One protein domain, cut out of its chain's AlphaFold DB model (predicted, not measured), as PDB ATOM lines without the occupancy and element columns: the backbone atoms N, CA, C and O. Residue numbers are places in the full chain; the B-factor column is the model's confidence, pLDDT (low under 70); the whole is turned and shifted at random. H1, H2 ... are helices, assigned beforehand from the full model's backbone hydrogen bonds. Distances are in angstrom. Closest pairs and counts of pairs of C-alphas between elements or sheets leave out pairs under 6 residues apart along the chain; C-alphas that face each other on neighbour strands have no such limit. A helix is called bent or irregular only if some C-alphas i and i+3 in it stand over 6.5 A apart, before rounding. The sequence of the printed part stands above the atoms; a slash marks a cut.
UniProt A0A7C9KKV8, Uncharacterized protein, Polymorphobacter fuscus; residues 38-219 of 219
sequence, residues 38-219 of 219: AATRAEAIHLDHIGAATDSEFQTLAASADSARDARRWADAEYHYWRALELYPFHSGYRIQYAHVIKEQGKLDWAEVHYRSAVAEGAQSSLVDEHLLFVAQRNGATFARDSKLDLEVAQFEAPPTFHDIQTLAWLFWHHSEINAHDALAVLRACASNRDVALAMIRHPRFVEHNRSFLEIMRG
ATOM      1  N   ALA A  38     195.198 255.592 225.291       96.31
ATOM      2  CA  ALA A  38     195.936 256.194 226.392       96.31
ATOM      3  C   ALA A  38     196.976 255.235 226.985       96.31
ATOM      4  O   ALA A  38     196.655 254.109 227.375       96.31
ATOM      5  N   ALA A  39     198.209 255.715 227.142       96.25
ATOM      6  CA  ALA A  39     199.282 254.976 227.799       96.25
ATOM      7  C   ALA A  39     199.173 255.030 229.332       96.25
ATOM      8  O   ALA A  39     199.515 254.053 230.002       96.25
ATOM      9  N   THR A  40     198.679 256.144 229.886       98.38
ATOM     10  CA  THR A  40     198.526 256.350 231.336       98.38
ATOM     11  C   THR A  40     197.087 256.656 231.735       98.38
ATOM     12  O   THR A  40     196.269 257.098 230.920       98.38
ATOM     13  N   ARG A  41     196.753 256.435 233.012       98.25
ATOM     14  CA  ARG A  41     195.443 256.798 233.569       98.25
ATOM     15  C   ARG A  41     195.168 258.294 233.434       98.25
ATOM     16  O   ARG A  41     194.065 258.655 233.033       98.25
ATOM     17  N   ALA A  42     196.155 259.143 233.705       98.38
ATOM     18  CA  ALA A  42     196.051 260.586 233.523       98.38
ATOM     19  C   ALA A  42     195.694 260.955 232.073       98.38
ATOM     20  O   ALA A  42     194.798 261.768 231.846       98.38
ATOM     21  N   GLU A  43     196.320 260.301 231.091       98.19
ATOM     22  CA  GLU A  43     196.004 260.518 229.679       98.19
ATOM     23  C   GLU A  43     194.583 260.053 229.318       98.19
ATOM     24  O   GLU A  43     193.874 260.769 228.613       98.19
ATOM     25  N   ALA A  44     194.118 258.912 229.838       98.19
ATOM     26  CA  ALA A  44     192.740 258.460 229.613       98.19
ATOM     27  C   ALA A  44     191.707 259.426 230.206       98.19
ATOM     28  O   ALA A  44     190.737 259.766 229.532       98.19
ATOM     29  N   ILE A  45     191.938 259.903 231.435       98.31
ATOM     30  CA  ILE A  45     191.107 260.929 232.082       98.31
ATOM     31  C   ILE A  45     191.077 262.193 231.219       98.31
ATOM     32  O   ILE A  45     190.008 262.746 230.965       98.31
ATOM     33  N   HIS A  46     192.237 262.646 230.740       97.69
ATOM     34  CA  HIS A  46     192.342 263.830 229.895       97.69
ATOM     35  C   HIS A  46     191.570 263.680 228.575       97.69
ATOM     36  O   HIS A  46     190.814 264.581 228.204       97.69
ATOM     37  N   LEU A  47     191.717 262.541 227.892       97.38
ATOM     38  CA  LEU A  47     191.027 262.259 226.632       97.38
ATOM     39  C   LEU A  47     189.510 262.154 226.818       97.38
ATOM     40  O   LEU A  47     188.774 262.679 225.984       97.38
ATOM     41  N   ASP A  48     189.033 261.561 227.916       97.69
ATOM     42  CA  ASP A  48     187.601 261.541 228.229       97.69
ATOM     43  C   ASP A  48     187.056 262.955 228.491       97.69
ATOM     44  O   ASP A  48     185.986 263.293 227.991       97.69
ATOM     45  N   HIS A  49     187.795 263.819 229.201       97.19
ATOM     46  CA  HIS A  49     187.378 265.213 229.411       97.19
ATOM     47  C   HIS A  49     187.334 266.020 228.106       97.19
ATOM     48  O   HIS A  49     186.391 266.782 227.889       97.19
ATOM     49  N   ILE A  50     188.327 265.860 227.221       96.81
ATOM     50  CA  ILE A  50     188.316 266.515 225.903       96.81
ATOM     51  C   ILE A  50     187.148 265.999 225.061       96.81
ATOM     52  O   ILE A  50     186.413 266.802 224.489       96.81
ATOM     53  N   GLY A  51     186.965 264.676 225.000       96.38
ATOM     54  CA  GLY A  51     185.882 264.059 224.239       96.38
ATOM     55  C   GLY A  51     184.521 264.573 224.701       96.38
ATOM     56  O   GLY A  51     183.777 265.131 223.895       96.38
ATOM     57  N   ALA A  52     184.267 264.520 226.010       97.25
ATOM     58  CA  ALA A  52     183.060 265.036 226.649       97.25
ATOM     59  C   ALA A  52     182.784 266.516 226.331       97.25
ATOM     60  O   ALA A  52     181.638 266.910 226.120       97.25
ATOM     61  N   ALA A  53     183.828 267.347 226.252       96.50
ATOM     62  CA  ALA A  53     183.690 268.761 225.908       96.50
ATOM     63  C   ALA A  53     183.269 268.998 224.446       96.50
ATOM     64  O   ALA A  53     182.784 270.082 224.129       96.50
ATOM     65  N   THR A  54     183.432 268.011 223.564       95.50
ATOM     66  CA  THR A  54     183.099 268.111 222.130       95.50
ATOM     67  C   THR A  54     181.924 267.238 221.696       95.50
ATOM     68  O   THR A  54     181.386 267.442 220.608       95.50
ATOM     69  N   ASP A  55     181.500 266.292 222.532       97.50
ATOM     70  CA  ASP A  55     180.403 265.378 222.238       97.50
ATOM     71  C   ASP A  55     179.044 265.986 222.609       97.50
ATOM     72  O   ASP A  55     178.704 266.192 223.777       97.50
ATOM     73  N   SER A  56     178.238 266.252 221.582       98.25
ATOM     74  CA  SER A  56     176.891 266.805 221.733       98.25
ATOM     75  C   SER A  56     175.909 265.883 222.473       98.25
ATOM     76  O   SER A  56     175.010 266.389 223.154       98.25
ATOM     77  N   GLU A  57     176.063 264.556 222.377       98.44
ATOM     78  CA  GLU A  57     175.225 263.604 223.116       98.44
ATOM     79  C   GLU A  57     175.530 263.710 224.611       98.44
ATOM     80  O   GLU A  57     174.618 263.909 225.419       98.44
ATOM     81  N   PHE A  58     176.817 263.696 224.971       98.56
ATOM     82  CA  PHE A  58     177.247 263.893 226.351       98.56
ATOM     83  C   PHE A  58     176.765 265.229 226.921       98.56
ATOM     84  O   PHE A  58     176.168 265.255 227.997       98.56
ATOM     85  N   GLN A  59     176.969 266.335 226.197       98.56
ATOM     86  CA  GLN A  59     176.535 267.665 226.637       98.56
ATOM     87  C   GLN A  59     175.021 267.722 226.889       98.56
ATOM     88  O   GLN A  59     174.573 268.313 227.873       98.56
ATOM     89  N   THR A  60     174.229 267.075 226.029       98.75
ATOM     90  CA  THR A  60     172.768 267.016 226.172       98.75
ATOM     91  C   THR A  60     172.354 266.201 227.398       98.75
ATOM     92  O   THR A  60     171.473 266.621 228.157       98.75
ATOM     93  N   LEU A  61     172.992 265.049 227.621       98.88
ATOM     94  CA  LEU A  61     172.749 264.207 228.794       98.88
ATOM     95  C   LEU A  61     173.136 264.934 230.086       98.88
ATOM     96  O   LEU A  61     172.331 264.990 231.013       98.88
ATOM     97  N   ALA A  62     174.315 265.556 230.122       98.69
ATOM     98  CA  ALA A  62     174.792 266.346 231.251       98.69
ATOM     99  C   ALA A  62     173.839 267.502 231.594       98.69
ATOM    100  O   ALA A  62     173.415 267.632 232.742       98.69
ATOM    101  N   ALA A  63     173.412 268.281 230.594       98.75
ATOM    102  CA  ALA A  63     172.460 269.375 230.795       98.75
ATOM    103  C   ALA A  63     171.089 268.878 231.291       98.75
ATOM    104  O   ALA A  63     170.467 269.504 232.154       98.75
ATOM    105  N   SER A  64     170.620 267.734 230.780       98.88
ATOM    106  CA  SER A  64     169.371 267.107 231.236       98.88
ATOM    107  C   SER A  64     169.477 266.639 232.688       98.88
ATOM    108  O   SER A  64     168.543 266.841 233.470       98.88
ATOM    109  N   ALA A  65     170.623 266.070 233.065       98.75
ATOM    110  CA  ALA A  65     170.905 265.640 234.427       98.75
ATOM    111  C   ALA A  65     170.966 266.822 235.404       98.75
ATOM    112  O   ALA A  65     170.317 266.779 236.449       98.75
ATOM    113  N   ASP A  66     171.677 267.895 235.045       98.81
ATOM    114  CA  ASP A  66     171.766 269.117 235.850       98.81
ATOM    115  C   ASP A  66     170.381 269.747 236.061       98.81
ATOM    116  O   ASP A  66     169.993 270.024 237.195       98.81
ATOM    117  N   SER A  67     169.586 269.875 234.994       98.81
ATOM    118  CA  SER A  67     168.214 270.392 235.067       98.81
ATOM    119  C   SER A  67     167.311 269.530 235.959       98.81
ATOM    120  O   SER A  67     166.550 270.043 236.785       98.81
ATOM    121  N   ALA A  68     167.401 268.202 235.842       98.81
ATOM    122  CA  ALA A  68     166.659 267.283 236.698       98.81
ATOM    123  C   ALA A  68     167.105 267.365 238.168       98.81
ATOM    124  O   ALA A  68     166.248 267.391 239.056       98.81
ATOM    125  N   ARG A  69     168.415 267.464 238.429       98.62
ATOM    126  CA  ARG A  69     168.987 267.638 239.773       98.62
ATOM    127  C   ARG A  69     168.489 268.931 240.410       98.62
ATOM    128  O   ARG A  69     168.024 268.901 241.546       98.62
ATOM    129  N   ASP A  70     168.542 270.043 239.684       98.56
ATOM    130  CA  ASP A  70     168.120 271.353 240.192       98.56
ATOM    131  C   ASP A  70     166.606 271.385 240.471       98.56
ATOM    132  O   ASP A  70     166.157 271.999 241.441       98.56
ATOM    133  N   ALA A  71     165.823 270.622 239.700       98.50
ATOM    134  CA  ALA A  71     164.400 270.374 239.943       98.50
ATOM    135  C   ALA A  71     164.112 269.285 241.002       98.50
ATOM    136  O   ALA A  71     162.947 268.961 241.236       98.50
ATOM    137  N   ARG A  72     165.142 268.697 241.630       98.12
ATOM    138  CA  ARG A  72     165.053 267.582 242.597       98.12
ATOM    139  C   ARG A  72     164.356 266.322 242.066       98.12
ATOM    140  O   ARG A  72     163.857 265.503 242.840       98.12
ATOM    141  N   ARG A  73     164.335 266.131 240.746       98.62
ATOM    142  CA  ARG A  73     163.874 264.899 240.092       98.62
ATOM    143  C   ARG A  73     165.009 263.881 240.092       98.62
ATOM    144  O   ARG A  73     165.668 263.659 239.080       98.62
ATOM    145  N   TRP A  74     165.273 263.301 241.260       98.44
ATOM    146  CA  TRP A  74     166.492 262.527 241.496       98.44
ATOM    147  C   TRP A  74     166.657 261.309 240.587       98.44
ATOM    148  O   TRP A  74     167.752 261.093 240.085       98.44
ATOM    149  N   ALA A  75     165.584 260.558 240.328       98.06
ATOM    150  CA  ALA A  75     165.644 259.389 239.450       98.06
ATOM    151  C   ALA A  75     165.998 259.768 238.000       98.06
ATOM    152  O   ALA A  75     166.818 259.105 237.368       98.06
ATOM    153  N   ASP A  76     165.443 260.874 237.496       98.50
ATOM    154  CA  ASP A  76     165.747 261.372 236.150       98.50
ATOM    155  C   ASP A  76     167.199 261.865 236.064       98.50
ATOM    156  O   ASP A  76     167.910 261.576 235.103       98.50
ATOM    157  N   ALA A  77     167.663 262.582 237.094       98.81
ATOM    158  CA  ALA A  77     169.044 263.050 237.169       98.81
ATOM    159  C   ALA A  77     170.040 261.882 237.233       98.81
ATOM    160  O   ALA A  77     171.063 261.911 236.553       98.81
ATOM    161  N   GLU A  78     169.726 260.842 238.012       98.56
ATOM    162  CA  GLU A  78     170.520 259.615 238.106       98.56
ATOM    163  C   GLU A  78     170.634 258.954 236.734       98.56
ATOM    164  O   GLU A  78     171.744 258.712 236.268       98.56
ATOM    165  N   TYR A  79     169.508 258.747 236.048       98.62
ATOM    166  CA  TYR A  79     169.499 258.160 234.711       98.62
ATOM    167  C   TYR A  79     170.376 258.948 233.729       98.62
ATOM    168  O   TYR A  79     171.229 258.369 233.056       98.62
ATOM    169  N   HIS A  80     170.209 260.270 233.654       98.88
ATOM    170  CA  HIS A  80     170.949 261.082 232.689       98.88
ATOM    171  C   HIS A  80     172.450 261.162 232.993       98.88
ATOM    172  O   HIS A  80     173.253 261.059 232.066       98.88
ATOM    173  N   TYR A  81     172.847 261.284 234.264       98.81
ATOM    174  CA  TYR A  81     174.265 261.221 234.627       98.81
ATOM    175  C   TYR A  81     174.864 259.841 234.367       98.81
ATOM    176  O   TYR A  81     175.984 259.764 233.865       98.81
ATOM    177  N   TRP A  82     174.139 258.759 234.672       98.19
ATOM    178  CA  TRP A  82     174.588 257.400 234.373       98.19
ATOM    179  C   TRP A  82     174.875 257.240 232.877       98.19
ATOM    180  O   TRP A  82     175.992 256.878 232.516       98.19
ATOM    181  N   ARG A  83     173.928 257.626 232.011       98.62
ATOM    182  CA  ARG A  83     174.110 257.604 230.549       98.62
ATOM    183  C   ARG A  83     175.297 258.454 230.090       98.62
ATOM    184  O   ARG A  83     176.054 258.020 229.231       98.62
ATOM    185  N   ALA A  84     175.484 259.645 230.660       98.69
ATOM    186  CA  ALA A  84     176.624 260.501 230.325       98.69
ATOM    187  C   ALA A  84     177.967 259.833 230.686       98.69
ATOM    188  O   ALA A  84     178.914 259.856 229.899       98.69
ATOM    189  N   LEU A  85     178.038 259.191 231.855       98.25
ATOM    190  CA  LEU A  85     179.232 258.490 232.335       98.25
ATOM    191  C   LEU A  85     179.476 257.143 231.632       98.25
ATOM    192  O   LEU A  85     180.582 256.620 231.718       98.25
ATOM    193  N   GLU A  86     178.502 256.578 230.913       96.81
ATOM    194  CA  GLU A  86     178.759 255.449 230.003       96.81
ATOM    195  C   GLU A  86     179.586 255.874 228.779       96.81
ATOM    196  O   GLU A  86     180.430 255.105 228.312       96.81
ATOM    197  N   LEU A  87     179.381 257.099 228.280       97.75
ATOM    198  CA  LEU A  87     180.152 257.649 227.160       97.75
ATOM    199  C   LEU A  87     181.584 257.991 227.600       97.75
ATOM    200  O   LEU A  87     182.563 257.543 226.987       97.75
ATOM    201  N   TYR A  88     181.690 258.725 228.711       98.19
ATOM    202  CA  TYR A  88     182.946 259.228 229.269       98.19
ATOM    203  C   TYR A  88     183.080 258.829 230.740       98.19
ATOM    204  O   TYR A  88     182.760 259.619 231.637       98.19
ATOM    205  N   PRO A  89     183.529 257.591 231.011       97.56
ATOM    206  CA  PRO A  89     183.615 257.079 232.366       97.56
ATOM    207  C   PRO A  89     184.590 257.877 233.227       97.56
ATOM    208  O   PRO A  89     184.317 258.051 234.405       97.56
ATOM    209  N   PHE A  90     185.681 258.423 232.697       97.75
ATOM    210  CA  PHE A  90     186.687 259.102 233.519       97.75
ATOM    211  C   PHE A  90     186.447 260.610 233.683       97.75
ATOM    212  O   PHE A  90     187.390 261.402 233.710       97.75
ATOM    213  N   HIS A  91     185.182 261.017 233.827       97.62
ATOM    214  CA  HIS A  91     184.801 262.408 234.060       97.62
ATOM    215  C   HIS A  91     184.423 262.677 235.529       97.62
ATOM    216  O   HIS A  91     183.247 262.735 235.908       97.62
ATOM    217  N   SER A  92     185.433 262.949 236.355       97.19
ATOM    218  CA  SER A  92     185.294 263.074 237.815       97.19
ATOM    219  C   SER A  92     184.286 264.135 238.274       97.19
ATOM    220  O   SER A  92     183.537 263.899 239.220       97.19
ATOM    221  N   GLY A  93     184.195 265.274 237.575       97.69
ATOM    222  CA  GLY A  93     183.212 266.324 237.873       97.69
ATOM    223  C   GLY A  93     181.762 265.823 237.831       97.69
ATOM    224  O   GLY A  93     181.040 265.929 238.821       97.69
ATOM    225  N   TYR A  94     181.341 265.206 236.723       98.25
ATOM    226  CA  TYR A  94     179.989 264.647 236.606       98.25
ATOM    227  C   TYR A  94     179.786 263.404 237.467       98.25
ATOM    228  O   TYR A  94     178.683 263.180 237.960       98.25
ATOM    229  N   ARG A  95     180.845 262.639 237.740       98.56
ATOM    230  CA  ARG A  95     180.787 261.537 238.701       98.56
ATOM    231  C   ARG A  95     180.485 262.007 240.127       98.56
ATOM    232  O   ARG A  95     179.715 261.347 240.821       98.56
ATOM    233  N   ILE A  96     181.040 263.141 240.561       98.75
ATOM    234  CA  ILE A  96     180.698 263.755 241.855       98.75
ATOM    235  C   ILE A  96     179.223 264.160 241.871       98.75
ATOM    236  O   ILE A  96     178.505 263.817 242.810       98.75
ATOM    237  N   GLN A  97     178.740 264.817 240.812       98.62
ATOM    238  CA  GLN A  97     177.333 265.221 240.731       98.62
ATOM    239  C   GLN A  97     176.388 264.013 240.716       98.62
ATOM    240  O   GLN A  97     175.348 264.026 241.378       98.62
ATOM    241  N   TYR A  98     176.781 262.934 240.044       98.81
ATOM    242  CA  TYR A  98     176.066 261.667 240.080       98.81
ATOM    243  C   TYR A  98     176.014 261.078 241.496       98.81
ATOM    244  O   TYR A  98     174.940 260.733 241.991       98.81
ATOM    245  N   ALA A  99     177.148 261.052 242.202       98.75
ATOM    246  CA  ALA A  99     177.212 260.615 243.594       98.75
ATOM    247  C   ALA A  99     176.353 261.494 244.524       98.75
ATOM    248  O   ALA A  99     175.734 260.976 245.456       98.75
ATOM    249  N   HIS A 100     176.256 262.805 244.264       98.69
ATOM    250  CA  HIS A 100     175.355 263.708 244.987       98.69
ATOM    251  C   HIS A 100     173.899 263.276 244.805       98.69
ATOM    252  O   HIS A 100     173.200 263.072 245.793       98.69
ATOM    253  N   VAL A 101     173.464 263.062 243.562       98.75
ATOM    254  CA  VAL A 101     172.096 262.619 243.251       98.75
ATOM    255  C   VAL A 101     171.766 261.271 243.892       98.75
ATOM    256  O   VAL A 101     170.680 261.097 244.444       98.75
ATOM    257  N   ILE A 102     172.698 260.318 243.862       98.31
ATOM    258  CA  ILE A 102     172.534 259.011 244.512       98.31
ATOM    259  C   ILE A 102     172.424 259.168 246.040       98.31
ATOM    260  O   ILE A 102     171.569 258.543 246.672       98.31
ATOM    261  N   LYS A 103     173.256 260.032 246.641       98.56
ATOM    262  CA  LYS A 103     173.224 260.339 248.079       98.56
ATOM    263  C   LYS A 103     171.879 260.937 248.500       98.56
ATOM    264  O   LYS A 103     171.335 260.498 249.509       98.56
ATOM    265  N   GLU A 104     171.325 261.879 247.732       98.19
ATOM    266  CA  GLU A 104     170.018 262.504 248.024       98.19
ATOM    267  C   GLU A 104     168.850 261.502 247.987       98.19
ATOM    268  O   GLU A 104     167.820 261.715 248.622       98.19
ATOM    269  N   GLN A 105     169.019 260.367 247.305       98.12
ATOM    270  CA  GLN A 105     168.057 259.260 247.310       98.12
ATOM    271  C   GLN A 105     168.252 258.275 248.473       98.12
ATOM    272  O   GLN A 105     167.518 257.295 248.578       98.12
ATOM    273  N   GLY A 106     169.255 258.484 249.330       97.75
ATOM    274  CA  GLY A 106     169.588 257.575 250.429       97.75
ATOM    275  C   GLY A 106     170.311 256.294 249.997       97.75
ATOM    276  O   GLY A 106     170.524 255.408 250.823       97.75
ATOM    277  N   LYS A 107     170.734 256.185 248.729       98.31
ATOM    278  CA  LYS A 107     171.485 255.040 248.185       98.31
ATOM    279  C   LYS A 107     172.972 255.136 248.564       98.31
ATOM    280  O   LYS A 107     173.848 255.255 247.710       98.31
ATOM    281  N   LEU A 108     173.261 255.147 249.864       98.50
ATOM    282  CA  LEU A 108     174.572 255.529 250.402       98.50
ATOM    283  C   LEU A 108     175.723 254.621 249.951       98.50
ATOM    284  O   LEU A 108     176.812 255.129 249.687       98.50
ATOM    285  N   ASP A 109     175.496 253.317 249.782       98.44
ATOM    286  CA  ASP A 109     176.534 252.404 249.283       98.44
ATOM    287  C   ASP A 109     177.009 252.809 247.879       98.44
ATOM    288  O   ASP A 109     178.202 252.991 247.636       98.44
ATOM    289  N   TRP A 110     176.066 253.049 246.964       98.44
ATOM    290  CA  TRP A 110     176.375 253.518 245.614       98.44
ATOM    291  C   TRP A 110     177.013 254.908 245.614       98.44
ATOM    292  O   TRP A 110     177.934 255.166 244.840       98.44
ATOM    293  N   ALA A 111     176.582 255.804 246.502       98.75
ATOM    294  CA  ALA A 111     177.170 257.136 246.577       98.75
ATOM    295  C   ALA A 111     178.666 257.047 246.926       98.75
ATOM    296  O   ALA A 111     179.493 257.689 246.278       98.75
ATOM    297  N   GLU A 112     179.035 256.196 247.889       98.75
ATOM    298  CA  GLU A 112     180.439 255.960 248.230       98.75
ATOM    299  C   GLU A 112     181.229 255.349 247.066       98.75
ATOM    300  O   GLU A 112     182.351 255.797 246.815       98.75
ATOM    301  N   VAL A 113     180.658 254.390 246.323       98.75
ATOM    302  CA  VAL A 113     181.295 253.810 245.121       98.75
ATOM    303  C   VAL A 113     181.714 254.916 244.151       98.75
ATOM    304  O   VAL A 113     182.867 254.960 243.700       98.75
ATOM    305  N   HIS A 114     180.801 255.842 243.852       98.69
ATOM    306  CA  HIS A 114     181.057 256.902 242.881       98.69
ATOM    307  C   HIS A 114     181.981 257.997 243.421       98.69
ATOM    308  O   HIS A 114     182.849 258.452 242.676       98.69
ATOM    309  N   TYR A 115     181.902 258.359 244.703       98.81
ATOM    310  CA  TYR A 115     182.875 259.282 245.295       98.81
ATOM    311  C   TYR A 115     184.295 258.698 245.331       98.81
ATOM    312  O   TYR A 115     185.238 259.387 244.949       98.81
ATOM    313  N   ARG A 116     184.472 257.427 245.729       98.56
ATOM    314  CA  ARG A 116     185.787 256.752 245.699       98.56
ATOM    315  C   ARG A 116     186.357 256.705 244.287       98.56
ATOM    316  O   ARG A 116     187.533 256.988 244.089       98.56
ATOM    317  N   SER A 117     185.503 256.416 243.311       98.62
ATOM    318  CA  SER A 117     185.880 256.431 241.898       98.62
ATOM    319  C   SER A 117     186.309 257.829 241.436       98.62
ATOM    320  O   SER A 117     187.319 257.952 240.759       98.62
ATOM    321  N   ALA A 118     185.620 258.895 241.862       98.56
ATOM    322  CA  ALA A 118     186.028 260.265 241.545       98.56
ATOM    323  C   ALA A 118     187.396 260.612 242.161       98.56
ATOM    324  O   ALA A 118     188.221 261.252 241.512       98.56
ATOM    325  N   VAL A 119     187.676 260.152 243.388       98.31
ATOM    326  CA  VAL A 119     189.009 260.273 244.007       98.31
ATOM    327  C   VAL A 119     190.071 259.554 243.170       98.31
ATOM    328  O   VAL A 119     191.106 260.151 242.891       98.31
ATOM    329  N   ALA A 120     189.802 258.321 242.728       97.69
ATOM    330  CA  ALA A 120     190.692 257.538 241.862       97.69
ATOM    331  C   ALA A 120     190.894 258.153 240.459       97.69
ATOM    332  O   ALA A 120     191.858 257.825 239.771       97.69
ATOM    333  N   GLU A 121     190.022 259.077 240.050       97.06
ATOM    334  CA  GLU A 121     190.136 259.886 238.827       97.06
ATOM    335  C   GLU A 121     190.833 261.238 239.063       97.06
ATOM    336  O   GLU A 121     190.895 262.074 238.164       97.06
ATOM    337  N   GLY A 122     191.341 261.494 240.272       96.69
ATOM    338  CA  GLY A 122     192.045 262.736 240.596       96.69
ATOM    339  C   GLY A 122     191.135 263.910 240.961       96.69
ATOM    340  O   GLY A 122     191.563 265.063 240.885       96.69
ATOM    341  N   ALA A 123     189.889 263.656 241.379       97.38
ATOM    342  CA  ALA A 123     189.011 264.708 241.884       97.38
ATOM    343  C   ALA A 123     189.672 265.514 243.011       97.38
ATOM    344  O   ALA A 123     190.253 264.952 243.950       97.38
ATOM    345  N   GLN A 124     189.502 266.837 242.934       95.88
ATOM    346  CA  GLN A 124     190.003 267.788 243.921       95.88
ATOM    347  C   GLN A 124     189.423 267.492 245.306       95.88
ATOM    348  O   GLN A 124     188.215 267.309 245.451       95.88
ATOM    349  N   SER A 125     190.284 267.493 246.327       96.12
ATOM    350  CA  SER A 125     189.917 267.197 247.720       96.12
ATOM    351  C   SER A 125     188.716 268.021 248.199       96.12
ATOM    352  O   SER A 125     187.754 267.462 248.723       96.12
ATOM    353  N   SER A 126     188.719 269.325 247.908       96.44
ATOM    354  CA  SER A 126     187.665 270.268 248.299       96.44
ATOM    355  C   SER A 126     186.280 269.962 247.724       96.44
ATOM    356  O   SER A 126     185.295 270.465 248.251       96.44
ATOM    357  N   LEU A 127     186.191 269.167 246.655       97.00
ATOM    358  CA  LEU A 127     184.923 268.839 245.999       97.00
ATOM    359  C   LEU A 127     184.327 267.510 246.470       97.00
ATOM    360  O   LEU A 127     183.145 267.271 246.238       97.00
ATOM    361  N   VAL A 128     185.122 266.623 247.081       98.19
ATOM    362  CA  VAL A 128     184.697 265.234 247.321       98.19
ATOM    363  C   VAL A 128     185.008 264.693 248.711       98.19
ATOM    364  O   VAL A 128     184.247 263.862 249.199       98.19
ATOM    365  N   ASP A 129     186.070 265.142 249.385       97.94
ATOM    366  CA  ASP A 129     186.565 264.444 250.582       97.94
ATOM    367  C   ASP A 129     185.584 264.491 251.749       97.94
ATOM    368  O   ASP A 129     185.354 263.470 252.394       97.94
ATOM    369  N   GLU A 130     184.966 265.647 251.997       97.94
ATOM    370  CA  GLU A 130     183.965 265.789 253.056       97.94
ATOM    371  C   GLU A 130     182.734 264.916 252.778       97.94
ATOM    372  O   GLU A 130     182.234 264.220 253.664       97.94
ATOM    373  N   HIS A 131     182.266 264.903 251.529       98.31
ATOM    374  CA  HIS A 131     181.112 264.104 251.126       98.31
ATOM    375  C   HIS A 131     181.396 262.603 251.195       98.31
ATOM    376  O   HIS A 131     180.561 261.843 251.692       98.31
ATOM    377  N   LEU A 132     182.580 262.177 250.752       98.56
ATOM    378  CA  LEU A 132     183.013 260.792 250.843       98.56
ATOM    379  C   LEU A 132     183.192 260.360 252.299       98.56
ATOM    380  O   LEU A 132     182.716 259.291 252.667       98.56
ATOM    381  N   LEU A 133     183.812 261.191 253.143       98.44
ATOM    382  CA  LEU A 133     183.943 260.913 254.572       98.44
ATOM    383  C   LEU A 133     182.572 260.731 255.228       98.44
ATOM    384  O   LEU A 133     182.362 259.744 255.933       98.44
ATOM    385  N   PHE A 134     181.629 261.636 254.954       98.31
ATOM    386  CA  PHE A 134     180.268 261.545 255.473       98.31
ATOM    387  C   PHE A 134     179.589 260.229 255.071       98.31
ATOM    388  O   PHE A 134     179.058 259.523 255.929       98.31
ATOM    389  N   VAL A 135     179.601 259.876 253.781       98.56
ATOM    390  CA  VAL A 135     178.930 258.654 253.313       98.56
ATOM    391  C   VAL A 135     179.647 257.400 253.816       98.56
ATOM    392  O   VAL A 135     178.981 256.481 254.287       98.56
ATOM    393  N   ALA A 136     180.983 257.378 253.826       98.19
ATOM    394  CA  ALA A 136     181.750 256.258 254.365       98.19
ATOM    395  C   ALA A 136     181.405 255.994 255.838       98.19
ATOM    396  O   ALA A 136     181.162 254.848 256.208       98.19
ATOM    397  N   GLN A 137     181.288 257.047 256.657       98.19
ATOM    398  CA  GLN A 137     180.861 256.931 258.056       98.19
ATOM    399  C   GLN A 137     179.447 256.367 258.191       98.19
ATOM    400  O   GLN A 137     179.197 255.522 259.053       98.19
ATOM    401  N   ARG A 138     178.517 256.792 257.327       98.12
ATOM    402  CA  ARG A 138     177.156 256.235 257.297       98.12
ATOM    403  C   ARG A 138     177.138 254.759 256.903       98.12
ATOM    404  O   ARG A 138     176.314 254.020 257.431       98.12
ATOM    405  N   ASN A 139     178.083 254.334 256.071       97.69
ATOM    406  CA  ASN A 139     178.285 252.941 255.676       97.69
ATOM    407  C   ASN A 139     179.187 252.161 256.658       97.69
ATOM    408  O   ASN A 139     179.689 251.089 256.314       97.69
ATOM    409  N   GLY A 140     179.439 252.691 257.864       97.06
ATOM    410  CA  GLY A 140     180.217 252.016 258.912       97.06
ATOM    411  C   GLY A 140     181.722 251.915 258.637       97.06
ATOM    412  O   GLY A 140     182.401 251.091 259.247       97.06
ATOM    413  N   ALA A 141     182.248 252.727 257.723       95.88
ATOM    414  CA  ALA A 141     183.657 252.787 257.362       95.88
ATOM    415  C   ALA A 141     184.257 254.171 257.658       95.88
ATOM    416  O   ALA A 141     183.583 255.106 258.081       95.88
ATOM    417  N   THR A 142     185.558 254.306 257.424       94.19
ATOM    418  CA  THR A 142     186.239 255.601 257.417       94.19
ATOM    419  C   THR A 142     186.849 255.857 256.044       94.19
ATOM    420  O   THR A 142     187.034 254.934 255.242       94.19
ATOM    421  N   PHE A 143     187.165 257.115 255.772       95.44
ATOM    422  CA  PHE A 143     187.884 257.529 254.581       95.44
ATOM    423  C   PHE A 143     189.039 258.444 254.978       95.44
ATOM    424  O   PHE A 143     188.866 259.397 255.733       95.44
ATOM    425  N   ALA A 144     190.211 258.146 254.429       92.69
ATOM    426  CA  ALA A 144     191.353 259.038 254.405       92.69
ATOM    427  C   ALA A 144     191.905 259.014 252.982       92.69
ATOM    428  O   ALA A 144     192.108 257.938 252.413       92.69
ATOM    429  N   ARG A 145     192.114 260.194 252.399       92.38
ATOM    430  CA  ARG A 145     192.678 260.309 251.058       92.38
ATOM    431  C   ARG A 145     194.127 259.836 251.062       92.38
ATOM    432  O   ARG A 145     194.908 260.231 251.927       92.38
ATOM    433  N   ASP A 146     194.491 259.048 250.056       88.44
ATOM    434  CA  ASP A 146     195.892 258.735 249.814       88.44
ATOM    435  C   ASP A 146     196.615 259.967 249.252       88.44
ATOM    436  O   ASP A 146     196.295 260.476 248.178       88.44
ATOM    437  N   SER A 147     197.609 260.446 249.995       79.75
ATOM    438  CA  SER A 147     198.498 261.538 249.585       79.75
ATOM    439  C   SER A 147     199.386 261.211 248.375       79.75
ATOM    440  O   SER A 147     199.976 262.125 247.805       79.75
ATOM    441  N   LYS A 148     199.510 259.931 247.996       84.56
ATOM    442  CA  LYS A 148     200.403 259.434 246.937       84.56
ATOM    443  C   LYS A 148     199.662 258.952 245.690       84.56
ATOM    444  O   LYS A 148     200.187 258.109 244.971       84.56
ATOM    445  N   LEU A 149     198.454 259.455 245.446       90.44
ATOM    446  CA  LEU A 149     197.692 259.103 244.253       90.44
ATOM    447  C   LEU A 149     198.530 259.340 242.983       90.44
ATOM    448  O   LEU A 149     198.784 260.489 242.623       90.44
ATOM    449  N   ASP A 150     198.938 258.257 242.320       94.25
ATOM    450  CA  ASP A 150     199.688 258.288 241.066       94.25
ATOM    451  C   ASP A 150     198.777 257.879 239.905       94.25
ATOM    452  O   ASP A 150     198.187 256.796 239.898       94.25
ATOM    453  N   LEU A 151     198.637 258.783 238.936       97.19
ATOM    454  CA  LEU A 151     197.838 258.590 237.726       97.19
ATOM    455  C   LEU A 151     198.716 258.506 236.469       97.19
ATOM    456  O   LEU A 151     198.206 258.164 235.402       97.19
ATOM    457  N   GLU A 152     200.027 258.737 236.578       97.88
ATOM    458  CA  GLU A 152     200.988 258.594 235.473       97.88
ATOM    459  C   GLU A 152     201.469 257.142 235.324       97.88
ATOM    460  O   GLU A 152     202.615 256.848 234.986       97.88
ATOM    461  N   VAL A 153     200.550 256.209 235.563       97.81
ATOM    462  CA  VAL A 153     200.755 254.764 235.486       97.81
ATOM    463  C   VAL A 153     199.845 254.160 234.426       97.81
ATOM    464  O   VAL A 153     198.803 254.721 234.081       97.81
ATOM    465  N   ALA A 154     200.224 252.988 233.916       97.56
ATOM    466  CA  ALA A 154     199.388 252.226 232.996       97.56
ATOM    467  C   ALA A 154     198.019 251.904 233.619       97.56
ATOM    468  O   ALA A 154     197.914 251.694 234.828       97.56
ATOM    469  N   GLN A 155     196.978 251.780 232.786       95.50
ATOM    470  CA  GLN A 155     195.596 251.565 233.250       95.50
ATOM    471  C   GLN A 155     195.450 250.399 234.235       95.50
ATOM    472  O   GLN A 155     194.651 250.471 235.161       95.50
ATOM    473  N   PHE A 156     196.218 249.322 234.055       96.50
ATOM    474  CA  PHE A 156     196.130 248.140 234.911       96.50
ATOM    475  C   PHE A 156     196.771 248.323 236.298       96.50
ATOM    476  O   PHE A 156     196.420 247.611 237.232       96.50
ATOM    477  N   GLU A 157     197.673 249.290 236.453       97.69
ATOM    478  CA  GLU A 157     198.309 249.617 237.738       97.69
ATOM    479  C   GLU A 157     197.629 250.819 238.421       97.69
ATOM    480  O   GLU A 157     197.900 251.116 239.581       97.69
ATOM    481  N   ALA A 158     196.714 251.495 237.723       97.50
ATOM    482  CA  ALA A 158     195.991 252.643 238.244       97.50
ATOM    483  C   ALA A 158     194.982 252.259 239.343       97.50
ATOM    484  O   ALA A 158     194.447 251.141 239.327       97.50
ATOM    485  N   PRO A 159     194.659 253.189 240.261       97.38
ATOM    486  CA  PRO A 159     193.635 252.973 241.275       97.38
ATOM    487  C   PRO A 159     192.270 252.662 240.660       97.38
ATOM    488  O   PRO A 159     191.875 253.309 239.683       97.38
ATOM    489  N   PRO A 160     191.530 251.687 241.211       97.62
ATOM    490  CA  PRO A 160     190.304 251.226 240.590       97.62
ATOM    491  C   PRO A 160     189.181 252.254 240.711       97.62
ATOM    492  O   PRO A 160     188.937 252.838 241.767       97.62
ATOM    493  N   THR A 161     188.448 252.421 239.617       98.00
ATOM    494  CA  THR A 161     187.152 253.101 239.566       98.00
ATOM    495  C   THR A 161     186.033 252.068 239.444       98.00
ATOM    496  O   THR A 161     186.259 250.895 239.147       98.00
ATOM    497  N   PHE A 162     184.786 252.502 239.606       97.44
ATOM    498  CA  PHE A 162     183.628 251.658 239.337       97.44
ATOM    499  C   PHE A 162     183.616 251.128 237.899       97.44
ATOM    500  O   PHE A 162     183.275 249.969 237.692       97.44
ATOM    501  N   HIS A 163     184.025 251.940 236.915       96.19
ATOM    502  CA  HIS A 163     184.079 251.497 235.520       96.19
ATOM    503  C   HIS A 163     185.080 250.349 235.335       96.19
ATOM    504  O   HIS A 163     184.771 249.361 234.665       96.19
ATOM    505  N   ASP A 164     186.243 250.439 235.986       97.12
ATOM    506  CA  ASP A 164     187.239 249.368 235.958       97.12
ATOM    507  C   ASP A 164     186.691 248.087 236.599       97.12
ATOM    508  O   ASP A 164     186.755 247.012 236.008       97.12
ATOM    509  N   ILE A 165     186.097 248.202 237.790       96.31
ATOM    510  CA  ILE A 165     185.548 247.059 238.529       96.31
ATOM    511  C   ILE A 165     184.417 246.398 237.749       96.31
ATOM    512  O   ILE A 165     184.386 245.175 237.656       96.31
ATOM    513  N   GLN A 166     183.511 247.179 237.166       94.62
ATOM    514  CA  GLN A 166     182.424 246.667 236.340       94.62
ATOM    515  C   GLN A 166     182.966 245.922 235.109       94.62
ATOM    516  O   GLN A 166     182.498 244.830 234.792       94.62
ATOM    517  N   THR A 167     184.003 246.460 234.460       94.19
ATOM    518  CA  THR A 167     184.670 245.812 233.319       94.19
ATOM    519  C   THR A 167     185.347 244.501 233.726       94.19
ATOM    520  O   THR A 167     185.178 243.475 233.067       94.19
ATOM    521  N   LEU A 168     186.085 244.496 234.838       95.25
ATOM    522  CA  LEU A 168     186.777 243.306 235.338       95.25
ATOM    523  C   LEU A 168     185.793 242.247 235.858       95.25
ATOM    524  O   LEU A 168     186.012 241.058 235.640       95.25
ATOM    525  N   ALA A 169     184.685 242.657 236.481       93.25
ATOM    526  CA  ALA A 169     183.613 241.755 236.898       93.25
ATOM    527  C   ALA A 169     182.942 241.092 235.689       93.25
ATOM    528  O   ALA A 169     182.701 239.883 235.712       93.25
ATOM    529  N   TRP A 170     182.706 241.850 234.613       92.06
ATOM    530  CA  TRP A 170     182.204 241.297 233.357       92.06
ATOM    531  C   TRP A 170     183.172 240.257 232.772       92.06
ATOM    532  O   TRP A 170     182.745 239.167 232.404       92.06
ATOM    533  N   LEU A 171     184.479 240.544 232.772       91.38
ATOM    534  CA  LEU A 171     185.505 239.636 232.243       91.38
ATOM    535  C   LEU A 171     185.704 238.364 233.082       91.38
ATOM    536  O   LEU A 171     185.839 237.277 232.525       91.38
ATOM    537  N   PHE A 172     185.783 238.484 234.409       90.69
ATOM    538  CA  PHE A 172     186.186 237.373 235.279       90.69
ATOM    539  C   PHE A 172     185.017 236.619 235.906       90.69
ATOM    540  O   PHE A 172     185.141 235.423 236.177       90.69
ATOM    541  N   TRP A 173     183.894 237.286 236.162       88.69
ATOM    542  CA  TRP A 173     182.711 236.672 236.768       88.69
ATOM    543  C   TRP A 173     181.558 236.478 235.772       88.69
ATOM    544  O   TRP A 173     180.531 235.936 236.168       88.69
ATOM    545  N   HIS A 174     181.714 236.870 234.496       82.56
ATOM    546  CA  HIS A 174     180.685 236.769 233.438       82.56
ATOM    547  C   HIS A 174     179.343 237.399 233.827       82.56
ATOM    548  O   HIS A 174     178.279 236.944 233.403       82.56
ATOM    549  N   HIS A 175     179.379 238.436 234.668       69.94
ATOM    550  CA  HIS A 175     178.175 239.068 235.193       69.94
ATOM    551  C   HIS A 175     177.930 240.439 234.567       69.94
ATOM    552  O   HIS A 175     178.869 241.189 234.305       69.94
ATOM    553  N   SER A 176     176.656 240.767 234.333       67.56
ATOM    554  CA  SER A 176     176.271 242.023 233.687       67.56
ATOM    555  C   SER A 176     176.448 243.229 234.603       67.56
ATOM    556  O   SER A 176     176.831 244.276 234.104       67.56
ATOM    557  N   GLU A 177     176.230 243.103 235.919       80.44
ATOM    558  CA  GLU A 177     176.322 244.224 236.871       80.44
ATOM    559  C   GLU A 177     176.815 243.770 238.250       80.44
ATOM    560  O   GLU A 177     176.262 242.852 238.856       80.44
ATOM    561  N   ILE A 178     177.860 244.419 238.771       90.12
ATOM    562  CA  ILE A 178     178.306 244.211 240.154       90.12
ATOM    563  C   ILE A 178     177.418 245.024 241.110       90.12
ATOM    564  O   ILE A 178     177.122 246.188 240.853       90.12
ATOM    565  N   ASN A 179     176.991 244.438 242.232       92.25
ATOM    566  CA  ASN A 179     176.235 245.185 243.243       92.25
ATOM    567  C   ASN A 179     177.148 246.131 244.057       92.25
ATOM    568  O   ASN A 179     178.365 245.943 244.121       92.25
ATOM    569  N   ALA A 180     176.550 247.125 244.725       95.12
ATOM    570  CA  ALA A 180     177.289 248.140 245.482       95.12
ATOM    571  C   ALA A 180     178.162 247.558 246.603       95.12
ATOM    572  O   ALA A 180     179.261 248.051 246.841       95.12
ATOM    573  N   HIS A 181     177.689 246.510 247.285       94.00
ATOM    574  CA  HIS A 181     178.409 245.898 248.400       94.00
ATOM    575  C   HIS A 181     179.738 245.293 247.934       94.00
ATOM    576  O   HIS A 181     180.794 245.603 248.489       94.00
ATOM    577  N   ASP A 182     179.692 244.493 246.869       92.50
ATOM    578  CA  ASP A 182     180.876 243.864 246.287       92.50
ATOM    579  C   ASP A 182     181.809 244.914 245.659       92.50
ATOM    580  O   ASP A 182     183.027 244.856 245.848       92.50
ATOM    581  N   ALA A 183     181.253 245.925 244.979       95.94
ATOM    582  CA  ALA A 183     182.034 247.034 244.429       95.94
ATOM    583  C   ALA A 183     182.773 247.818 245.524       95.94
ATOM    584  O   ALA A 183     183.963 248.109 245.384       95.94
ATOM    585  N   LEU A 184     182.106 248.125 246.643       96.62
ATOM    586  CA  LEU A 184     182.726 248.799 247.784       96.62
ATOM    587  C   LEU A 184     183.801 247.951 248.447       96.62
ATOM    588  O   LEU A 184     184.845 248.493 248.808       96.62
ATOM    589  N   ALA A 185     183.565 246.649 248.619       94.62
ATOM    590  CA  ALA A 185     184.551 245.751 249.207       94.62
ATOM    591  C   ALA A 185     185.870 245.805 248.422       94.62
ATOM    592  O   ALA A 185     186.938 245.974 249.012       94.62
ATOM    593  N   VAL A 186     185.783 245.771 247.091       95.00
ATOM    594  CA  VAL A 186     186.937 245.883 246.194       95.00
ATOM    595  C   VAL A 186     187.563 247.284 246.244       95.00
ATOM    596  O   VAL A 186     188.761 247.394 246.488       95.00
ATOM    597  N   LEU A 187     186.779 248.363 246.105       96.62
ATOM    598  CA  LEU A 187     187.284 249.753 246.150       96.62
ATOM    599  C   LEU A 187     187.947 250.135 247.482       96.62
ATOM    600  O   LEU A 187     188.703 251.105 247.548       96.62
ATOM    601  N   ARG A 188     187.607 249.445 248.572       95.75
ATOM    602  CA  ARG A 188     188.197 249.669 249.898       95.75
ATOM    603  C   ARG A 188     189.471 248.855 250.117       95.75
ATOM    604  O   ARG A 188     190.311 249.286 250.900       95.75
ATOM    605  N   ALA A 189     189.591 247.693 249.476       95.19
ATOM    606  CA  ALA A 189     190.665 246.734 249.731       95.19
ATOM    607  C   ALA A 189     191.786 246.752 248.681       95.19
ATOM    608  O   ALA A 189     192.911 246.360 248.991       95.19
ATOM    609  N   CYS A 190     191.493 247.170 247.450       96.50
ATOM    610  CA  CYS A 190     192.419 247.109 246.324       96.50
ATOM    611  C   CYS A 190     193.010 248.490 246.021       96.50
ATOM    612  O   CYS A 190     192.274 249.467 245.899       96.50
ATOM    613  N   ALA A 191     194.334 248.556 245.861       95.50
ATOM    614  CA  ALA A 191     195.031 249.796 245.523       95.50
ATOM    615  C   ALA A 191     195.140 250.011 244.005       95.50
ATOM    616  O   ALA A 191     195.288 251.146 243.566       95.50
ATOM    617  N   SER A 192     195.040 248.939 243.214       97.62
ATOM    618  CA  SER A 192     195.171 248.961 241.755       97.62
ATOM    619  C   SER A 192     194.161 248.045 241.056       97.62
ATOM    620  O   SER A 192     193.649 247.089 241.647       97.62
ATOM    621  N   ASN A 193     193.926 248.278 239.763       98.12
ATOM    622  CA  ASN A 193     193.164 247.368 238.900       98.12
ATOM    623  C   ASN A 193     193.750 245.945 238.857       98.12
ATOM    624  O   ASN A 193     193.009 244.963 238.756       98.12
ATOM    625  N   ARG A 194     195.069 245.810 239.008       98.12
ATOM    626  CA  ARG A 194     195.748 244.525 239.171       98.12
ATOM    627  C   ARG A 194     195.321 243.797 240.440       98.12
ATOM    628  O   ARG A 194     195.033 242.599 240.377       98.12
ATOM    629  N   ASP A 195     195.244 244.499 241.568       98.06
ATOM    630  CA  ASP A 195     194.757 243.922 242.825       98.06
ATOM    631  C   ASP A 195     193.298 243.478 242.698       98.06
ATOM    632  O   ASP A 195     192.949 242.398 243.175       98.06
ATOM    633  N   VAL A 196     192.468 244.268 242.002       97.62
ATOM    634  CA  VAL A 196     191.072 243.908 241.706       97.62
ATOM    635  C   VAL A 196     191.002 242.607 240.914       97.62
ATOM    636  O   VAL A 196     190.301 241.680 241.322       97.62
ATOM    637  N   ALA A 197     191.749 242.506 239.814       97.06
ATOM    638  CA  ALA A 197     191.773 241.305 238.985       97.06
ATOM    639  C   ALA A 197     192.190 240.069 239.798       97.06
ATOM    640  O   ALA A 197     191.529 239.030 239.750       97.06
ATOM    641  N   LEU A 198     193.248 240.188 240.607       96.56
ATOM    642  CA  LEU A 198     193.708 239.102 241.474       96.56
ATOM    643  C   LEU A 198     192.669 238.722 242.537       96.56
ATOM    644  O   LEU A 198     192.474 237.530 242.790       96.56
ATOM    645  N   ALA A 199     191.999 239.700 243.148       95.19
ATOM    646  CA  ALA A 199     190.931 239.458 244.113       95.19
ATOM    647  C   ALA A 199     189.748 238.728 243.461       95.19
ATOM    648  O   ALA A 199     189.263 237.736 244.008       95.19
ATOM    649  N   MET A 200     189.335 239.155 242.265       94.06
ATOM    650  CA  MET A 200     188.241 238.534 241.519       94.06
ATOM    651  C   MET A 200     188.562 237.101 241.095       94.06
ATOM    652  O   MET A 200     187.719 236.227 241.289       94.06
ATOM    653  N   ILE A 201     189.774 236.835 240.592       93.31
ATOM    654  CA  ILE A 201     190.227 235.489 240.192       93.31
ATOM    655  C   ILE A 201     190.285 234.532 241.393       93.31
ATOM    656  O   ILE A 201     189.983 233.347 241.266       93.31
ATOM    657  N   ARG A 202     190.673 235.029 242.574       91.69
ATOM    658  CA  ARG A 202     190.752 234.225 243.807       91.69
ATOM    659  C   ARG A 202     189.399 234.014 244.487       91.69
ATOM    660  O   ARG A 202     189.303 233.184 245.389       91.69
ATOM    661  N   HIS A 203     188.371 234.756 244.090       91.06
ATOM    662  CA  HIS A 203     187.046 234.656 244.684       91.06
ATOM    663  C   HIS A 203     186.351 233.341 244.272       91.06
ATOM    664  O   HIS A 203     186.437 232.965 243.101       91.06
ATOM    665  N   PRO A 204     185.593 232.660 245.160       89.56
ATOM    666  CA  PRO A 204     184.877 231.421 244.819       89.56
ATOM    667  C   PRO A 204     184.004 231.519 243.558       89.56
ATOM    668  O   PRO A 204     183.997 230.601 242.738       89.56
ATOM    669  N   ARG A 205     183.370 232.682 243.341       87.56
ATOM    670  CA  ARG A 205     182.586 232.976 242.125       87.56
ATOM    671  C   ARG A 205     183.367 232.767 240.830       87.56
ATOM    672  O   ARG A 205     182.768 232.374 239.837       87.56
ATOM    673  N   PHE A 206     184.680 232.998 240.809       90.06
ATOM    674  CA  PHE A 206     185.474 232.760 239.605       90.06
ATOM    675  C   PHE A 206     185.416 231.290 239.184       90.06
ATOM    676  O   PHE A 206     185.181 230.996 238.016       90.06
ATOM    677  N   VAL A 207     185.556 230.362 240.135       86.50
ATOM    678  CA  VAL A 207     185.482 228.919 239.863       86.50
ATOM    679  C   VAL A 207     184.080 228.518 239.408       86.50
ATOM    680  O   VAL A 207     183.946 227.738 238.468       86.50
ATOM    681  N   GLU A 208     183.045 229.070 240.046       86.44
ATOM    682  CA  GLU A 208     181.642 228.806 239.705       86.44
ATOM    683  C   GLU A 208     181.321 229.192 238.254       86.44
ATOM    684  O   GLU A 208     180.714 228.405 237.530       86.44
ATOM    685  N   HIS A 209     181.785 230.363 237.810       86.06
ATOM    686  CA  HIS A 209     181.456 230.910 236.489       86.06
ATOM    687  C   HIS A 209     182.428 230.476 235.382       86.06
ATOM    688  O   HIS A 209     182.109 230.614 234.206       86.06
ATOM    689  N   ASN A 210     183.595 229.924 235.727       88.44
ATOM    690  CA  ASN A 210     184.619 229.522 234.756       88.44
ATOM    691  C   ASN A 210     184.909 228.016 234.776       88.44
ATOM    692  O   ASN A 210     185.967 227.596 234.314       88.44
ATOM    693  N   ARG A 211     183.993 227.178 235.286       86.12
ATOM    694  CA  ARG A 211     184.211 225.724 235.397       86.12
ATOM    695  C   ARG A 211     184.693 225.098 234.084       86.12
ATOM    696  O   ARG A 211     185.730 224.446 234.084       86.12
ATOM    697  N   SER A 212     183.993 225.346 232.976       85.88
ATOM    698  CA  SER A 212     184.346 224.780 231.664       85.88
ATOM    699  C   SER A 212     185.716 225.247 231.167       85.88
ATOM    700  O   SER A 212     186.475 224.464 230.609       85.88
ATOM    701  N   PHE A 213     186.072 226.511 231.411       84.62
ATOM    702  CA  PHE A 213     187.404 227.031 231.101       84.62
ATOM    703  C   PHE A 213     188.492 226.358 231.956       84.62
ATOM    704  O   PHE A 213     189.536 225.955 231.445       84.62
ATOM    705  N   LEU A 214     188.235 226.180 233.254       86.38
ATOM    706  CA  LEU A 214     189.166 225.533 234.180       86.38
ATOM    707  C   LEU A 214     189.342 224.036 233.898       86.38
ATOM    708  O   LEU A 214     190.415 223.500 234.161       86.38
ATOM    709  N   GLU A 215     188.321 223.361 233.370       88.69
ATOM    710  CA  GLU A 215     188.413 221.970 232.910       88.69
ATOM    711  C   GLU A 215     189.378 221.844 231.725       88.69
ATOM    712  O   GLU A 215     190.270 221.003 231.775       88.69
ATOM    713  N   ILE A 216     189.310 222.752 230.741       88.88
ATOM    714  CA  ILE A 216     190.270 222.797 229.618       88.88
ATOM    715  C   ILE A 216     191.710 222.962 230.123       88.88
ATOM    716  O   ILE A 216     192.628 222.329 229.609       88.88
ATOM    717  N   MET A 217     191.926 223.794 231.146       81.94
ATOM    718  CA  MET A 217     193.259 223.995 231.723       81.94
ATOM    719  C   MET A 217     193.803 222.777 232.480       81.94
ATOM    720  O   MET A 217     195.015 222.684 232.683       81.94
ATOM    721  N   ARG A 218     192.931 221.880 232.952       82.94
ATOM    722  CA  ARG A 218     193.324 220.698 233.732       82.94
ATOM    723  C   ARG A 218     193.681 219.489 232.863       82.94
ATOM    724  O   ARG A 218     194.374 218.612 233.380       82.94
ATOM    725  N   GLY A 219     193.308 219.499 231.580       61.97
ATOM    726  CA  GLY A 219     193.522 218.396 230.636       61.97
ATOM    727  C   GLY A 219     192.333 217.453 230.560       61.97
ATOM    728  O   GLY A 219     191.894 216.972 231.629       61.97
TER     729      GLY A 219
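AT A GLANCE: This is residues 38 to 219 of the 219 residues of an uncharacterized protein of Polymorphobacter fuscus (UniProt A0A7C9KKV8). Five helices, H2 to H6, fold back and forth as an up-and-down bundle, with H1 meeting H2 at a corner. A smaller group, H7, H8 and H9, follows beyond H5, with H8 packed on H5, and the short H10 and H11 draw the model out to its far end. The printed part has 182 residues with eleven named helices, H1 to H11 in order, and no named strand, and its class is all helix. It is compact, with a radius of gyration of the C-alphas of 17.0 A, and has an elongated outline of 59 by 38 by 33 A.

IN THESE COORDINATES: H1, residues 41 to 54, begins at C-alpha 41 (195.443, 256.798, 233.569) and is 20.3 A long. H2 is residues 56 to 70, 20.9 A; H3 is 74 to 87, 20.4 A; H4 is 92 to 104 and H5 is 108 to 120, 18.4 A each. H6, residues 125 to 138, 19.4 A, is irregular: C-alphas 127 and 130 are 7.7 A apart. H7, residues 162 to 173, 15.2 A, begins at C-alpha 162 (183.628, 251.658, 239.337). H8 is residues 180 to 189, H9 193 to 202 and H10 204 to 209. H11, residues 211 to 218, ends at C-alpha 218 (193.324, 220.698, 233.732).

HOW THE PARTS SIT: H1 and H2 touch only at the corner, and only just, with 3 pairs of C-alphas within 8 A; the closest are those of Ala 52 and Phe 58, 5.9 A. H2 and H3 form a hairpin at a shallow tilt of 23 degrees, closest at the C-alphas of Ala 65 and Ala 77, 4.2 A. H3 and H4 form another, closest at Tyr 81 and Tyr 98, C-alphas 5.8 A apart. H4 and H5 form a third, at 14 degrees, with the C-alphas of Ala 99 and Ala 111 closest, 4.6 A. H5 and H6 form the fourth, closest at the C-alphas of Tyr 115 and Leu 132, 5.8 A. H5 and H8 touch at a steep tilt of 39 degrees, the same way, closest at the C-alphas of Trp 110 and Ala 180, 5.5 A. H7 and H9 touch at a shallow tilt of 31 degrees, the same way, closest at the C-alphas of Leu 168 and Ala 197, 6.5 A. H7, with residues 172 to 173 alone, touches H10; the closest C-alphas, of Trp 173 and Phe 206, are 5.6 A apart. H11 touches no helix. Every O i to N i+4 pair is within hydrogen-bond range in the helices other than H3, 9 of 10, and H6, 8 of 10.

THE WHOLE: The C-alphas farthest apart, of Ala 71 and Gly 219, are 60.3 A apart. The printed part has no cut. The link from H6 to H7, residues 139 to 161, is long. The mean pLDDT of the printed part is 95.3; residues 175 to 176 and 219 are under 70.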